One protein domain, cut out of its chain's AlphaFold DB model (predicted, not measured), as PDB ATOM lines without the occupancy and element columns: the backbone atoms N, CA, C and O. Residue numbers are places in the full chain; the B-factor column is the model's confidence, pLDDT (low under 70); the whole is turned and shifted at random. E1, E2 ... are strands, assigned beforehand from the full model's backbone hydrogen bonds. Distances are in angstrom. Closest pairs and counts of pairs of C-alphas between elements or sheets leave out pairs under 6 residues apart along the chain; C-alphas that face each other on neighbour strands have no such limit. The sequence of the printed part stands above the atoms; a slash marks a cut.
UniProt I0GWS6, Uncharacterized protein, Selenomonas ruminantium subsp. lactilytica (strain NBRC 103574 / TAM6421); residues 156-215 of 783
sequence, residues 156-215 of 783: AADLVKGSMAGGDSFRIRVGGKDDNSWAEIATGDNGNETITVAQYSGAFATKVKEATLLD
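Overview. This is residues 156 to 215 of the 783 residues of an uncharacterized protein of Selenomonas ruminantium subsp. lactilytica (strain NBRC 103574 / TAM6421) (UniProt I0GWS6). A three-stranded sheet, E1 to E3, its strands bent partway along, makes one arm, and a separate two-stranded hairpin, E4 and E5, makes the other; the two are joined end to end by one short link into an open V with few contacts between its arms. The printed part has 60 residues with five named strands, E1 to E5 in that order along the chain, and no named helix. The larger sheet runs E1, E2, E3 and the smaller E4, E5, both antiparallel, and the class is all strand. The whole is loose, with a radius of gyration of the C-alphas of 14.3 A, and elongated, spanning 44 by 28 by 19 A.

Arrangement. The larger sheet has E2, residues 169 to 177, as its inner strand, with edge strands E1, residues 156 to 163, and E3, residues 180 to 188. The three form a meander, each strand the antiparallel neighbour of the one before. E1 and E2 are a hairpin with 177 degrees between their directions; N 172 and O 160 are within hydrogen-bond range at 2.8 A. E2 and E3 are a hairpin at 166 degrees, with N 184 and O 173 at 2.8 A. E1 bends by 73 degrees at residue 159, E2 by 56 degrees at residue 172 and E3 by 56 degrees at residue 185. This sheet is twisted, its C-alphas lying up to 4.4 A off their best plane. E4, residues 195 to 201, and E5, residues 206 to 214, are an antiparallel hairpin at 164 degrees, with N 197 and O 211 at 2.8 A. E5 bends by 66 degrees at residue 209. The closest C-alphas of E3 and E4, those of Thr 187 and Ile 195, are 7.1 A apart, while E3 and E5 are apart.

Along the chain. E2 measures 25.1 A from first to last C-alpha, E3 24.1 A, E1 19.0 A, E4 19.7 A and E5 21.2 A. E1 begins at C-alpha 156, (143.680, 197.932, 139.907). E3 ends at C-alpha 188, (145.621, 190.414, 155.154). E5 ends at C-alpha 214, (134.255, 190.071, 158.455).

Size, cuts and confidence. The two C-alphas farthest apart, those of Asp 178 and Gly 202, are 44.4 A apart. The printed part has no cut. The links E1 to E2, E2 to E3 and E4 to E5 are tight, E3 to E4 is short with 6 residues between, and no link is long. The mean pLDDT of the printed part is 91.1, and no printed residue is under 70.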
ATOM      1  N   ALA A 156     144.164 197.555 138.579       93.75
ATOM      2  CA  ALA A 156     143.680 197.932 139.907       93.75
ATOM      3  C   ALA A 156     144.661 198.870 140.633       93.75
ATOM      4  O   ALA A 156     145.873 198.637 140.605       93.75
ATOM      5  N   ALA A 157     144.146 199.874 141.344       92.38
ATOM      6  CA  ALA A 157     144.908 200.916 142.032       92.38
ATOM      7  C   ALA A 157     144.475 201.059 143.503       92.38
ATOM      8  O   ALA A 157     143.282 201.057 143.807       92.38
ATOM      9  N   ASP A 158     145.446 201.167 144.415       91.62
ATOM     10  CA  ASP A 158     145.186 201.392 145.843       91.62
ATOM     11  C   ASP A 158     144.845 202.871 146.082       91.62
ATOM     12  O   ASP A 158     145.602 203.745 145.657       91.62
ATOM     13  N   LEU A 159     143.757 203.153 146.801       89.75
ATOM     14  CA  LEU A 159     143.445 204.502 147.288       89.75
ATOM     15  C   LEU A 159     144.063 204.708 148.671       89.75
ATOM     16  O   LEU A 159     144.707 205.718 148.930       89.75
ATOM     17  N   VAL A 160     143.892 203.728 149.559       89.06
ATOM     18  CA  VAL A 160     144.452 203.733 150.914       89.06
ATOM     19  C   VAL A 160     145.201 202.427 151.118       89.06
ATOM     20  O   VAL A 160     144.695 201.366 150.762       89.06
ATOM     21  N   LYS A 161     146.396 202.490 151.704       87.44
ATOM     22  CA  LYS A 161     147.154 201.311 152.128       87.44
ATOM     23  C   LYS A 161     147.987 201.610 153.363       87.44
ATOM     24  O   LYS A 161     148.557 202.694 153.472       87.44
ATOM     25  N   GLY A 162     148.081 200.638 154.259       85.50
ATOM     26  CA  GLY A 162     148.889 200.711 155.468       85.50
ATOM     27  C   GLY A 162     149.314 199.325 155.937       85.50
ATOM     28  O   GLY A 162     148.689 198.324 155.593       85.50
ATOM     29  N   SER A 163     150.383 199.279 156.729       87.81
ATOM     30  CA  SER A 163     150.651 198.141 157.609       87.81
ATOM     31  C   SER A 163     150.016 198.441 158.964       87.81
ATOM     32  O   SER A 163     150.013 199.602 159.383       87.81
ATOM     33  N   MET A 164     149.446 197.425 159.609       85.00
ATOM     34  CA  MET A 164     148.841 197.553 160.933       85.00
ATOM     35  C   MET A 164     149.905 197.267 162.004       85.00
ATOM     36  O   MET A 164     150.532 198.199 162.506       85.00
ATOM     37  N   ALA A 165     150.166 195.996 162.313       81.62
ATOM     38  CA  ALA A 165     151.262 195.547 163.172       81.62
ATOM     39  C   ALA A 165     151.668 194.112 162.785       81.62
ATOM     40  O   ALA A 165     150.943 193.464 162.049       81.62
ATOM     41  N   GLY A 166     152.821 193.614 163.248       81.94
ATOM     42  CA  GLY A 166     153.230 192.200 163.104       81.94
ATOM     43  C   GLY A 166     153.640 191.719 161.699       81.94
ATOM     44  O   GLY A 166     154.532 190.884 161.590       81.94
ATOM     45  N   GLY A 167     153.055 192.293 160.652       82.62
ATOM     46  CA  GLY A 167     153.117 191.842 159.257       82.62
ATOM     47  C   GLY A 167     151.835 192.246 158.517       82.62
ATOM     48  O   GLY A 167     151.886 192.651 157.353       82.62
ATOM     49  N   ASP A 168     150.729 192.282 159.263       89.50
ATOM     50  CA  ASP A 168     149.376 192.613 158.837       89.50
ATOM     51  C   ASP A 168     149.285 193.868 157.961       89.50
ATOM     52  O   ASP A 168     149.858 194.936 158.240       89.50
ATOM     53  N   SER A 169     148.464 193.756 156.919       91.31
ATOM     54  CA  SER A 169     148.182 194.821 155.964       91.31
ATOM     55  C   SER A 169     146.704 195.218 155.949       91.31
ATOM     56  O   SER A 169     145.820 194.413 156.235       91.31
ATOM     57  N   PHE A 170     146.440 196.474 155.587       93.06
ATOM     58  CA  PHE A 170     145.109 197.000 155.286       93.06
ATOM     59  C   PHE A 170     145.142 197.785 153.973       93.06
ATOM     60  O   PHE A 170     146.066 198.578 153.745       93.06
ATOM     61  N   ARG A 171     144.119 197.624 153.125       93.62
ATOM     62  CA  ARG A 171     143.932 198.439 151.918       93.62
ATOM     63  C   ARG A 171     142.471 198.759 151.606       93.62
ATOM     64  O   ARG A 171     141.566 197.974 151.881       93.62
ATOM     65  N   ILE A 172     142.283 199.889 150.927       94.38
ATOM     66  CA  ILE A 172     141.096 200.210 150.132       94.38
ATOM     67  C   ILE A 172     141.555 200.342 148.681       94.38
ATOM     68  O   ILE A 172     142.418 201.173 148.379       94.38
ATOM     69  N   ARG A 173     140.994 199.523 147.790       94.00
ATOM     70  CA  ARG A 173     141.447 199.379 146.401       94.00
ATOM     71  C   ARG A 173     140.275 199.436 145.427       94.00
ATOM     72  O   ARG A 173     139.189 198.965 145.746       94.00
ATOM     73  N   VAL A 174     140.504 199.975 144.230       94.25
ATOM     74  CA  VAL A 174     139.573 199.868 143.094       94.25
ATOM     75  C   VAL A 174     140.234 199.164 141.921       94.25
ATOM     76  O   VAL A 174     141.454 199.226 141.755       94.25
ATOM     77  N   GLY A 175     139.437 198.532 141.073       93.94
ATOM     78  CA  GLY A 175     139.906 197.930 139.833       93.94
ATOM     79  C   GLY A 175     138.761 197.434 138.968       93.94
ATOM     80  O   GLY A 175     137.595 197.657 139.279       93.94
ATOM     81  N   GLY A 176     139.102 196.746 137.884       93.69
ATOM     82  CA  GLY A 176     138.124 196.111 137.003       93.69
ATOM     83  C   GLY A 176     138.402 196.337 135.528       93.69
ATOM     84  O   GLY A 176     139.413 196.929 135.146       93.69
ATOM     85  N   LYS A 177     137.500 195.820 134.693       94.25
ATOM     86  CA  LYS A 177     137.585 195.905 133.235       94.25
ATOM     87  C   LYS A 177     136.266 196.414 132.669       94.25
ATOM     88  O   LYS A 177     135.218 195.851 132.977       94.25
ATOM     89  N   ASP A 178     136.360 197.421 131.804       89.88
ATOM     90  CA  ASP A 178     135.220 198.096 131.180       89.88
ATOM     91  C   ASP A 178     134.146 198.430 132.250       89.88
ATOM     92  O   ASP A 178     134.491 198.921 133.328       89.88
ATOM     93  N   ASP A 179     132.871 198.118 132.011       88.31
ATOM     94  CA  ASP A 179     131.773 198.389 132.955       88.31
ATOM     95  C   ASP A 179     131.710 197.428 134.167       88.31
ATOM     96  O   ASP A 179     130.843 197.567 135.029       88.31
ATOM     97  N   ASN A 180     132.629 196.457 134.279       88.38
ATOM     98  CA  ASN A 180     132.710 195.520 135.406       88.38
ATOM     99  C   ASN A 180     133.799 195.954 136.406       88.38
ATOM    100  O   ASN A 180     134.867 195.339 136.521       88.38
ATOM    101  N   SER A 181     133.531 197.072 137.085       90.12
ATOM    102  CA  SER A 181     134.404 197.670 138.104       90.12
ATOM    103  C   SER A 181     134.056 197.210 139.523       90.12
ATOM    104  O   SER A 181     132.895 196.969 139.847       90.12
ATOM    105  N   TRP A 182     135.064 197.130 140.392       94.06
ATOM    106  CA  TRP A 182     134.943 196.730 141.794       94.06
ATOM    107  C   TRP A 182     135.703 197.676 142.731       94.06
ATOM    108  O   TRP A 182     136.690 198.313 142.353       94.06
ATOM    109  N   ALA A 183     135.243 197.726 143.979       93.69
ATOM    110  CA  ALA A 183     135.918 198.365 145.099       93.69
ATOM    111  C   ALA A 183     136.035 197.353 146.246       93.69
ATOM    112  O   ALA A 183     135.100 196.602 146.517       93.69
ATOM    113  N   GLU A 184     137.186 197.330 146.903       94.00
ATOM    114  CA  GLU A 184     137.553 196.361 147.933       94.00
ATOM    115  C   GLU A 184     138.021 197.102 149.190       94.00
ATOM    116  O   GLU A 184     138.786 198.066 149.105       94.00
ATOM    117  N   ILE A 185     137.589 196.617 150.353       93.81
ATOM    118  CA  ILE A 185     138.177 196.918 151.659       93.81
ATOM    119  C   ILE A 185     138.725 195.585 152.164       93.81
ATOM    120  O   ILE A 185     137.952 194.641 152.314       93.81
ATOM    121  N   ALA A 186     140.035 195.493 152.382       92.62
ATOM    122  CA  ALA A 186     140.692 194.235 152.720       92.62
ATOM    123  C   ALA A 186     141.740 194.405 153.820       92.62
ATOM    124  O   ALA A 186     142.497 195.380 153.842       92.62
ATOM    125  N   THR A 187     141.797 193.406 154.688       91.94
ATOM    126  CA  THR A 187     142.922 193.084 155.565       91.94
ATOM    127  C   THR A 187     143.728 191.928 154.961       91.94
ATOM    128  O   THR A 187     143.279 191.289 154.004       91.94
ATOM    129  N   GLY A 188     144.925 191.656 155.482       86.50
ATOM    130  CA  GLY A 188     145.621 190.414 155.154       86.50
ATOM    131  C   GLY A 188     147.003 190.255 155.779       86.50
ATOM    132  O   GLY A 188     147.865 191.122 155.604       86.50
ATOM    133  N   ASP A 189     147.196 189.108 156.423       85.94
ATOM    134  CA  ASP A 189     148.445 188.336 156.529       85.94
ATOM    135  C   ASP A 189     148.084 186.860 156.786       85.94
ATOM    136  O   ASP A 189     148.223 186.006 155.908       85.94
ATOM    137  N   ASN A 190     147.527 186.570 157.965       84.81
ATOM    138  CA  ASN A 190     147.211 185.219 158.424       84.81
ATOM    139  C   ASN A 190     145.736 184.830 158.195       84.81
ATOM    140  O   ASN A 190     145.365 183.677 158.423       84.81
ATOM    141  N   GLY A 191     144.898 185.760 157.725       82.31
ATOM    142  CA  GLY A 191     143.495 185.517 157.381       82.31
ATOM    143  C   GLY A 191     142.549 185.518 158.582       82.31
ATOM    144  O   GLY A 191     141.406 185.084 158.449       82.31
ATOM    145  N   ASN A 192     143.005 185.999 159.743       86.44
ATOM    146  CA  ASN A 192     142.192 186.150 160.956       86.44
ATOM    147  C   ASN A 192     141.879 187.629 161.287       86.44
ATOM    148  O   ASN A 192     141.215 187.927 162.283       86.44
ATOM    149  N   GLU A 193     142.347 188.554 160.445       90.94
ATOM    150  CA  GLU A 193     142.314 189.995 160.676       90.94
ATOM    151  C   GLU A 193     140.909 190.576 160.429       90.94
ATOM    152  O   GLU A 193     140.413 190.585 159.299       90.94
ATOM    153  N   THR A 194     140.259 191.099 161.475       91.31
ATOM    154  CA  THR A 194     138.847 191.520 161.409       91.31
ATOM    155  C   THR A 194     138.622 192.850 160.681       91.31
ATOM    156  O   THR A 194     139.401 193.795 160.796       91.31
ATOM    157  N   ILE A 195     137.485 192.960 159.986       93.56
ATOM    158  CA  ILE A 195     137.001 194.191 159.350       93.56
ATOM    159  C   ILE A 195     135.729 194.643 160.076       93.56
ATOM    160  O   ILE A 195     134.675 194.013 159.968       93.56
ATOM    161  N   THR A 196     135.814 195.755 160.810       93.69
ATOM    162  CA  THR A 196     134.722 196.293 161.639       93.69
ATOM    163  C   THR A 196     134.408 197.755 161.317       93.69
ATOM    164  O   THR A 196     135.275 198.543 160.943       93.69
ATOM    165  N   VAL A 197     133.141 198.134 161.488       94.06
ATOM    166  CA  VAL A 197     132.641 199.512 161.419       94.06
ATOM    167  C   VAL A 197     132.049 199.859 162.779       94.06
ATOM    168  O   VAL A 197     130.997 199.345 163.164       94.06
ATOM    169  N   ALA A 198     132.730 200.730 163.522       93.88
ATOM    170  CA  ALA A 198     132.408 201.022 164.913       93.88
ATOM    171  C   ALA A 198     132.050 202.500 165.151       93.88
ATOM    172  O   ALA A 198     132.730 203.412 164.682       93.88
ATOM    173  N   GLN A 199     130.991 202.736 165.930       93.75
ATOM    174  CA  GLN A 199     130.614 204.057 166.435       93.75
ATOM    175  C   GLN A 199     131.187 204.237 167.841       93.75
ATOM    176  O   GLN A 199     130.940 203.403 168.713       93.75
ATOM    177  N   TYR A 200     131.881 205.350 168.077       94.94
ATOM    178  CA  TYR A 200     132.447 205.699 169.380       94.94
ATOM    179  C   TYR A 200     131.815 206.969 169.964       94.94
ATOM    180  O   TYR A 200     131.414 207.868 169.224       94.94
ATOM    181  N   SER A 201     131.780 207.068 171.291       94.62
ATOM    182  CA  SER A 201     131.536 208.306 172.036       94.62
ATOM    183  C   SER A 201     132.844 208.846 172.634       94.62
ATOM    184  O   SER A 201     133.850 208.136 172.712       94.62
ATOM    185  N   GLY A 202     132.849 210.130 173.014       90.75
ATOM    186  CA  GLY A 202     133.996 210.761 173.679       90.75
ATOM    187  C   GLY A 202     135.269 210.827 172.827       90.75
ATOM    188  O   GLY A 202     136.335 210.517 173.335       90.75
ATOM    189  N   ALA A 203     135.160 211.186 171.540       91.00
ATOM    190  CA  ALA A 203     136.293 211.271 170.604       91.00
ATOM    191  C   ALA A 203     137.129 209.972 170.530       91.00
ATOM    192  O   ALA A 203     138.309 209.952 170.862       91.00
ATOM    193  N   PHE A 204     136.493 208.883 170.085       92.06
ATOM    194  CA  PHE A 204     137.079 207.535 169.978       92.06
ATOM    195  C   PHE A 204     137.445 206.846 171.311       92.06
ATOM    196  O   PHE A 204     138.020 205.762 171.292       92.06
ATOM    197  N   ALA A 205     137.039 207.392 172.465       92.94
ATOM    198  CA  ALA A 205     137.329 206.797 173.775       92.94
ATOM    199  C   ALA A 205     136.504 205.538 174.111       92.94
ATOM    200  O   ALA A 205     137.021 204.613 174.732       92.94
ATOM    201  N   THR A 206     135.215 205.479 173.755       94.88
ATOM    202  CA  THR A 206     134.334 204.356 174.141       94.88
ATOM    203  C   THR A 206     133.553 203.843 172.942       94.88
ATOM    204  O   THR A 206     132.813 204.601 172.319       94.88
ATOM    205  N   LYS A 207     133.693 202.552 172.618       94.75
ATOM    206  CA  LYS A 207     132.934 201.895 171.545       94.75
ATOM    207  C   LYS A 207     131.476 201.703 171.984       94.75
ATOM    208  O   LYS A 207     131.223 201.123 173.032       94.75
ATOM    209  N   VAL A 208     130.526 202.203 171.193       94.19
ATOM    210  CA  VAL A 208     129.080 202.203 171.500       94.19
ATOM    211  C   VAL A 208     128.317 201.189 170.646       94.19
ATOM    212  O   VAL A 208     127.357 200.587 171.117       94.19
ATOM    213  N   LYS A 209     128.720 201.012 169.382       94.12
ATOM    214  CA  LYS A 209     128.147 200.033 168.442       94.12
ATOM    215  C   LYS A 209     129.235 199.525 167.511       94.12
ATOM    216  O   LYS A 209     130.133 200.289 167.165       94.12
ATOM    217  N   GLU A 210     129.106 198.286 167.058       94.31
ATOM    218  CA  GLU A 210     130.041 197.641 166.137       94.31
ATOM    219  C   GLU A 210     129.280 196.764 165.146       94.31
ATOM    220  O   GLU A 210     128.511 195.900 165.556       94.31
ATOM    221  N   ALA A 211     129.478 197.004 163.851       94.50
ATOM    222  CA  ALA A 211     129.126 196.067 162.795       94.50
ATOM    223  C   ALA A 211     130.405 195.386 162.310       94.50
ATOM    224  O   ALA A 211     131.319 196.051 161.826       94.50
ATOM    225  N   THR A 212     130.466 194.068 162.431       94.19
ATOM    226  CA  THR A 212     131.567 193.258 161.918       94.19
ATOM    227  C   THR A 212     131.223 192.846 160.499       94.19
ATOM    228  O   THR A 212     130.272 192.100 160.281       94.19
ATOM    229  N   LEU A 213     131.962 193.363 159.521       92.62
ATOM    230  CA  LEU A 213     131.786 192.991 158.118       92.62
ATOM    231  C   LEU A 213     132.393 191.610 157.857       92.62
ATOM    232  O   LEU A 213     131.772 190.795 157.177       92.62
ATOM    233  N   LEU A 214     133.560 191.354 158.459       92.44
ATOM    234  CA  LEU A 214     134.255 190.071 158.455       92.44
ATOM    235  C   LEU A 214     134.970 189.869 159.802       92.44
ATOM    236  O   LEU A 214     135.776 190.715 160.197       92.44
ATOM    237  N   ASP A 215     134.675 188.789 160.523       90.62
ATOM    238  CA  ASP A 215     135.477 188.338 161.668       90.62
ATOM    239  C   ASP A 215     136.586 187.360 161.234       90.62
ATOM    240  O   ASP A 215     136.643 186.934 160.080       90.62
TER     241      ASP A 215